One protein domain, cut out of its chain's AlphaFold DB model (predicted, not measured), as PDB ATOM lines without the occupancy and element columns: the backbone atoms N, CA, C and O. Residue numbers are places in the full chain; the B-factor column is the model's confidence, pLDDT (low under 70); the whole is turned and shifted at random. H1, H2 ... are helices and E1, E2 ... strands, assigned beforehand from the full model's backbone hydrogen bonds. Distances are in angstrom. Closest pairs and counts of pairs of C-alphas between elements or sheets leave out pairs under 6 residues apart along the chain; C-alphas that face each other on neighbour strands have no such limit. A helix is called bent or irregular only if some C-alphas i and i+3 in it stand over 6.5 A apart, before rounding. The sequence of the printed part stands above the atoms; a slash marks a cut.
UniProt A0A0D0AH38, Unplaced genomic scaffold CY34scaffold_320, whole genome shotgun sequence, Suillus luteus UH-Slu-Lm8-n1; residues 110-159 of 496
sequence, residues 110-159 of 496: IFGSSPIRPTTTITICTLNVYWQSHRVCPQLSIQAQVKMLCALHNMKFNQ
ATOM      1  N   ILE A 110      47.641   6.874  45.216       65.25
ATOM      2  CA  ILE A 110      46.573   7.808  44.880       65.25
ATOM      3  C   ILE A 110      46.509   8.933  45.929       65.25
ATOM      4  O   ILE A 110      46.433   8.664  47.126       65.25
ATOM      5  N   PHE A 111      46.466  10.195  45.483       67.88
ATOM      6  CA  PHE A 111      46.359  11.383  46.341       67.88
ATOM      7  C   PHE A 111      45.016  12.096  46.156       67.88
ATOM      8  O   PHE A 111      44.549  12.294  45.033       67.88
ATOM      9  N   GLY A 112      44.407  12.532  47.259       65.00
ATOM     10  CA  GLY A 112      43.247  13.424  47.241       65.00
ATOM     11  C   GLY A 112      43.663  14.897  47.171       65.00
ATOM     12  O   GLY A 112      44.624  15.300  47.819       65.00
ATOM     13  N   SER A 113      42.917  15.720  46.431       61.50
ATOM     14  CA  SER A 113      43.188  17.160  46.259       61.50
ATOM     15  C   SER A 113      43.002  18.027  47.522       61.50
ATOM     16  O   SER A 113      43.322  19.212  47.489       61.50
ATOM     17  N   SER A 114      42.467  17.475  48.623       55.16
ATOM     18  CA  SER A 114      42.233  18.164  49.904       55.16
ATOM     19  C   SER A 114      42.144  17.155  51.068       55.16
ATOM     20  O   SER A 114      41.610  16.062  50.865       55.16
ATOM     21  N   PRO A 115      42.608  17.500  52.288       39.31
ATOM     22  CA  PRO A 115      42.631  16.616  53.456       39.31
ATOM     23  C   PRO A 115      41.271  16.534  54.155       39.31
ATOM     24  O   PRO A 115      40.993  15.557  54.839       39.31
ATOM     25  N   ILE A 116      40.426  17.558  53.996       41.09
ATOM     26  CA  ILE A 116      39.138  17.661  54.691       41.09
ATOM     27  C   ILE A 116      38.008  17.144  53.788       41.09
ATOM     28  O   ILE A 116      37.073  16.522  54.289       41.09
ATOM     29  N   ARG A 117      38.086  17.367  52.460       43.53
ATOM     30  CA  ARG A 117      37.121  16.873  51.452       43.53
ATOM     31  C   ARG A 117      37.776  16.743  50.066       43.53
ATOM     32  O   ARG A 117      37.757  17.719  49.312       43.53
ATOM     33  N   PRO A 118      38.357  15.591  49.693       49.75
ATOM     34  CA  PRO A 118      38.977  15.443  48.379       49.75
ATOM     35  C   PRO A 118      37.915  15.566  47.279       49.75
ATOM     36  O   PRO A 118      36.964  14.792  47.220       49.75
ATOM     37  N   THR A 119      38.061  16.567  46.411       50.88
ATOM     38  CA  THR A 119      37.168  16.790  45.257       50.88
ATOM     39  C   THR A 119      37.668  16.091  44.001       50.88
ATOM     40  O   THR A 119      36.928  15.930  43.033       50.88
ATOM     41  N   THR A 120      38.943  15.710  43.973       58.47
ATOM     42  CA  THR A 120      39.578  15.041  42.843       58.47
ATOM     43  C   THR A 120      40.694  14.146  43.352       58.47
ATOM     44  O   THR A 120      41.409  14.487  44.294       58.47
ATOM     45  N   THR A 121      40.829  13.005  42.695       70.44
ATOM     46  CA  THR A 121      41.802  11.968  42.997       70.44
ATOM     47  C   THR A 121      42.848  11.949  41.886       70.44
ATOM     48  O   THR A 121      42.488  11.907  40.710       70.44
ATOM     49  N   ILE A 122      44.132  12.036  42.233       77.62
ATOM     50  CA  ILE A 122      45.235  12.200  41.277       77.62
ATOM     51  C   ILE A 122      46.301  11.139  41.562       77.62
ATOM     52  O   ILE A 122      46.712  10.954  42.706       77.62
ATOM     53  N   THR A 123      46.752  10.432  40.527       82.69
ATOM     54  CA  THR A 123      47.868   9.477  40.639       82.69
ATOM     55  C   THR A 123      49.213  10.210  40.612       82.69
ATOM     56  O   THR A 123      49.315  11.308  40.054       82.69
ATOM     57  N   ILE A 124      50.278   9.593  41.139       76.75
ATOM     58  CA  ILE A 124      51.653  10.134  41.033       76.75
ATOM     59  C   ILE A 124      52.025  10.439  39.577       76.75
ATOM     60  O   ILE A 124      52.618  11.477  39.280       76.75
ATOM     61  N   CYS A 125      51.639   9.563  38.647       75.62
ATOM     62  CA  CYS A 125      51.891   9.751  37.223       75.62
ATOM     63  C   CYS A 125      51.230  11.031  36.698       75.62
ATOM     64  O   CYS A 125      51.884  11.835  36.031       75.62
ATOM     65  N   THR A 126      49.962  11.272  37.047       76.88
ATOM     66  CA  THR A 126      49.248  12.494  36.653       76.88
ATOM     67  C   THR A 126      49.864  13.747  37.289       76.88
ATOM     68  O   THR A 126      49.966  14.777  36.619       76.88
ATOM     69  N   LEU A 127      50.342  13.664  38.535       83.50
ATOM     70  CA  LEU A 127      51.018  14.776  39.214       83.50
ATOM     71  C   LEU A 127      52.375  15.115  38.570       83.50
ATOM     72  O   LEU A 127      52.685  16.287  38.355       83.50
ATOM     73  N   ASN A 128      53.151  14.104  38.174       74.94
ATOM     74  CA  ASN A 128      54.412  14.296  37.455       74.94
ATOM     75  C   ASN A 128      54.203  14.960  36.085       74.94
ATOM     76  O   ASN A 128      54.954  15.866  35.716       74.94
ATOM     77  N   VAL A 129      53.167  14.553  35.345       78.75
ATOM     78  CA  VAL A 129      52.787  15.198  34.076       78.75
ATOM     79  C   VAL A 129      52.376  16.652  34.315       78.75
ATOM     80  O   VAL A 129      52.832  17.535  33.589       78.75
ATOM     81  N   TYR A 130      51.590  16.925  35.360       89.19
ATOM     82  CA  TYR A 130      51.232  18.293  35.736       89.19
ATOM     83  C   TYR A 130      52.468  19.159  36.012       89.19
ATOM     84  O   TYR A 130      52.575  20.254  35.463       89.19
ATOM     85  N   TRP A 131      53.441  18.671  36.787       89.06
ATOM     86  CA  TRP A 131      54.674  19.420  37.058       89.06
ATOM     87  C   TRP A 131      55.483  19.721  35.796       89.06
ATOM     88  O   TRP A 131      56.032  20.816  35.668       89.06
ATOM     89  N   GLN A 132      55.547  18.783  34.851       84.38
ATOM     90  CA  GLN A 132      56.203  19.000  33.560       84.38
ATOM     91  C   GLN A 132      55.484  20.094  32.755       84.38
ATOM     92  O   GLN A 132      56.128  21.024  32.267       84.38
ATOM     93  N   SER A 133      54.152  20.041  32.674       78.75
ATOM     94  CA  SER A 133      53.347  21.046  31.966       78.75
ATOM     95  C   SER A 133      53.411  22.430  32.632       78.75
ATOM     96  O   SER A 133      53.571  23.439  31.942       78.75
ATOM     97  N   HIS A 134      53.380  22.492  33.964       86.00
ATOM     98  CA  HIS A 134      53.433  23.737  34.738       86.00
ATOM     99  C   HIS A 134      54.785  24.457  34.616       86.00
ATOM    100  O   HIS A 134      54.857  25.682  34.682       86.00
ATOM    101  N   ARG A 135      55.883  23.725  34.385       81.62
ATOM    102  CA  ARG A 135      57.194  24.339  34.099       81.62
ATOM    103  C   ARG A 135      57.199  25.126  32.788       81.62
ATOM    104  O   ARG A 135      57.916  26.116  32.683       81.62
ATOM    105  N   VAL A 136      56.416  24.687  31.801       84.62
ATOM    106  CA  VAL A 136      56.294  25.350  30.494       84.62
ATOM    107  C   VAL A 136      55.266  26.482  30.550       84.62
ATOM    108  O   VAL A 136      55.475  27.532  29.942       84.62
ATOM    109  N   CYS A 137      54.182  26.293  31.305       86.38
ATOM    110  CA  CYS A 137      53.132  27.287  31.501       86.38
ATOM    111  C   CYS A 137      52.778  27.409  32.995       86.38
ATOM    112  O   CYS A 137      51.895  26.695  33.467       86.38
ATOM    113  N   PRO A 138      53.419  28.331  33.743       88.00
ATOM    114  CA  PRO A 138      53.173  28.503  35.180       88.00
ATOM    115  C   PRO A 138      51.754  28.961  35.543       88.00
ATOM    116  O   PRO A 138      51.395  28.966  36.708       88.00
ATOM    117  N   GLN A 139      50.962  29.379  34.554       87.00
ATOM    118  CA  GLN A 139      49.563  29.786  34.723       87.00
ATOM    119  C   GLN A 139      48.588  28.604  34.559       87.00
ATOM    120  O   GLN A 139      47.374  28.759  34.700       87.00
ATOM    121  N   LEU A 140      49.092  27.417  34.201       85.69
ATOM    122  CA  LEU A 140      48.275  26.231  33.991       85.69
ATOM    123  C   LEU A 140      47.939  25.590  35.337       85.69
ATOM    124  O   LEU A 140      48.749  24.858  35.892       85.69
ATOM    125  N   SER A 141      46.733  25.823  35.849       90.81
ATOM    126  CA  SER A 141      46.290  25.197  37.098       90.81
ATOM    127  C   SER A 141      46.089  23.683  36.952       90.81
ATOM    128  O   SER A 141      45.780  23.170  35.871       90.81
ATOM    129  N   ILE A 142      46.190  22.944  38.059       84.19
ATOM    130  CA  ILE A 142      45.959  21.488  38.062       84.19
ATOM    131  C   ILE A 142      44.548  21.127  37.579       84.19
ATOM    132  O   ILE A 142      44.355  20.139  36.875       84.19
ATOM    133  N   GLN A 143      43.564  21.982  37.859       84.38
ATOM    134  CA  GLN A 143      42.201  21.827  37.361       84.38
ATOM    135  C   GLN A 143      42.120  21.996  35.837       84.38
ATOM    136  O   GLN A 143      41.362  21.276  35.188       84.38
ATOM    137  N   ALA A 144      42.894  22.917  35.253       83.06
ATOM    138  CA  ALA A 144      42.978  23.075  33.803       83.06
ATOM    139  C   ALA A 144      43.624  21.846  33.141       83.06
ATOM    140  O   ALA A 144      43.116  21.371  32.125       83.06
ATOM    141  N   GLN A 145      44.663  21.270  33.757       87.19
ATOM    142  CA  GLN A 145      45.280  20.019  33.299       87.19
ATOM    143  C   GLN A 145      44.285  18.847  33.333       87.19
ATOM    144  O   GLN A 145      44.170  18.103  32.362       87.19
ATOM    145  N   VAL A 146      43.521  18.702  34.421       82.56
ATOM    146  CA  VAL A 146      42.491  17.656  34.541       82.56
ATOM    147  C   VAL A 146      41.379  17.857  33.506       82.56
ATOM    148  O   VAL A 146      41.004  16.902  32.833       82.56
ATOM    149  N   LYS A 147      40.899  19.093  33.297       84.69
ATOM    150  CA  LYS A 147      39.920  19.416  32.240       84.69
ATOM    151  C   LYS A 147      40.434  19.058  30.844       84.69
ATOM    152  O   LYS A 147      39.681  18.499  30.051       84.69
ATOM    153  N   MET A 148      41.703  19.352  30.557       86.25
ATOM    154  CA  MET A 148      42.352  19.002  29.292       86.25
ATOM    155  C   MET A 148      42.409  17.483  29.092       86.25
ATOM    156  O   MET A 148      42.077  17.005  28.011       86.25
ATOM    157  N   LEU A 149      42.777  16.722  30.128       80.75
ATOM    158  CA  LEU A 149      42.787  15.257  30.077       80.75
ATOM    159  C   LEU A 149      41.374  14.691  29.875       80.75
ATOM    160  O   LEU A 149      41.178  13.844  29.008       80.75
ATOM    161  N   CYS A 150      40.368  15.198  30.594       83.31
ATOM    162  CA  CYS A 150      38.973  14.810  30.374       83.31
ATOM    163  C   CYS A 150      38.534  15.077  28.925       83.31
ATOM    164  O   CYS A 150      37.941  14.199  28.304       83.31
ATOM    165  N   ALA A 151      38.879  16.240  28.363       79.44
ATOM    166  CA  ALA A 151      38.572  16.573  26.974       79.44
ATOM    167  C   ALA A 151      39.278  15.641  25.970       79.44
ATOM    168  O   ALA A 151      38.634  15.151  25.045       79.44
ATOM    169  N   LEU A 152      40.568  15.339  26.177       74.56
ATOM    170  CA  LEU A 152      41.350  14.402  25.351       74.56
ATOM    171  C   LEU A 152      40.743  12.995  25.314       74.56
ATOM    172  O   LEU A 152      40.779  12.333  24.281       74.56
ATOM    173  N   HIS A 153      40.166  12.556  26.429       77.12
ATOM    174  CA  HIS A 153      39.530  11.247  26.554       77.12
ATOM    175  C   HIS A 153      38.017  11.269  26.280       77.12
ATOM    176  O   HIS A 153      37.344  10.270  26.521       77.12
ATOM    177  N   ASN A 154      37.473  12.385  25.774       83.19
ATOM    178  CA  ASN A 154      36.042  12.581  25.515       83.19
ATOM    179  C   ASN A 154      35.143  12.295  26.740       83.19
ATOM    180  O   ASN A 154      34.031  11.778  26.625       83.19
ATOM    181  N   MET A 155      35.635  12.626  27.936       79.06
ATOM    182  CA  MET A 155      34.918  12.497  29.203       79.06
ATOM    183  C   MET A 155      34.362  13.855  29.646       79.06
ATOM    184  O   MET A 155      35.034  14.884  29.553       79.06
ATOM    185  N   LYS A 156      33.132  13.876  30.176       76.44
ATOM    186  CA  LYS A 156      32.532  15.103  30.724       76.44
ATOM    187  C   LYS A 156      33.205  15.479  32.043       76.44
ATOM    188  O   LYS A 156      33.197  14.702  32.994       76.44
ATOM    189  N   PHE A 157      33.740  16.694  32.115       77.88
ATOM    190  CA  PHE A 157      34.221  17.270  33.366       77.88
ATOM    191  C   PHE A 157      33.027  17.775  34.193       77.88
ATOM    192  O   PHE A 157      32.404  18.770  33.823       77.88
ATOM    193  N   ASN A 158      32.704  17.107  35.303       76.19
ATOM    194  CA  ASN A 158      31.628  17.523  36.207       76.19
ATOM    195  C   ASN A 158      32.197  18.332  37.382       76.19
ATOM    196  O   ASN A 158      33.085  17.875  38.097       76.19
ATOM    197  N   GLN A 159      31.677  19.542  37.583       55.44
ATOM    198  CA  GLN A 159      32.066  20.467  38.651       55.44
ATOM    199  C   GLN A 159      30.912  20.493  39.685       55.44
ATOM    200  O   GLN A 159      29.818  20.877  39.294       55.44
TER     201      GLN A 159
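This is residues 110 to 159 of the 496 residues of an uncharacterized protein of Suillus luteus UH-Slu-Lm8-n1 (UniProt A0A0D0AH38). The model is a small, loosely joined T: a bent crossbar made of the hairpin E1 and E2 running on into H1, with H2 as the stem, its first residue near the middle of H1. The loop between the two strands makes one end of the crossbar, and after H2 residues 153 to 159 fold back as a tail. The printed part has 50 residues with two strands and then two helices, in the order E1, E2, H1, H2; the sheet is E1 - E2, antiparallel, and the class is mostly helix. The whole is only just compact, close to loose, with a radius of gyration of the C-alphas of 11.2 A and spans of 30 by 24 by 19 A.

Find C-alpha 110 at (46.573, 7.808, 44.880), where E1, residues 110 to 112, begins. E2 is residues 121 to 123. Go on to C-alpha 124 at (51.653, 10.134, 41.033); from there H1, residues 124 to 136, runs 19.1 A. H2, residues 142 to 152, runs 15.3 A and ends at C-alpha 152, (41.350, 14.402, 25.351).

Look first at the hairpin E1 and E2, antiparallel at 145 degrees, where N 111 and O 122 are within hydrogen-bond range at 2.9 A. The closest C-alphas of E1 and H1 are those of Ile 110 and Ile 124, 6.8 A apart. H1 and H2 are close but not clearly touching, about perpendicular at 76 degrees; their closest C-alphas, of Tyr 130 and Ile 142, are 6.6 A apart. H2 is apart from E1 and from E2. In H2 every O i to N i+4 pair is within hydrogen-bond range; in H1, 8 of 9 are.

The two farthest C-alphas, of Ile 116 and Val 136, are 30.6 A apart. The printed part has no cut, and no link is long. Look for low confidence, pLDDT under 70, at residues 110 to 120 and residue 159.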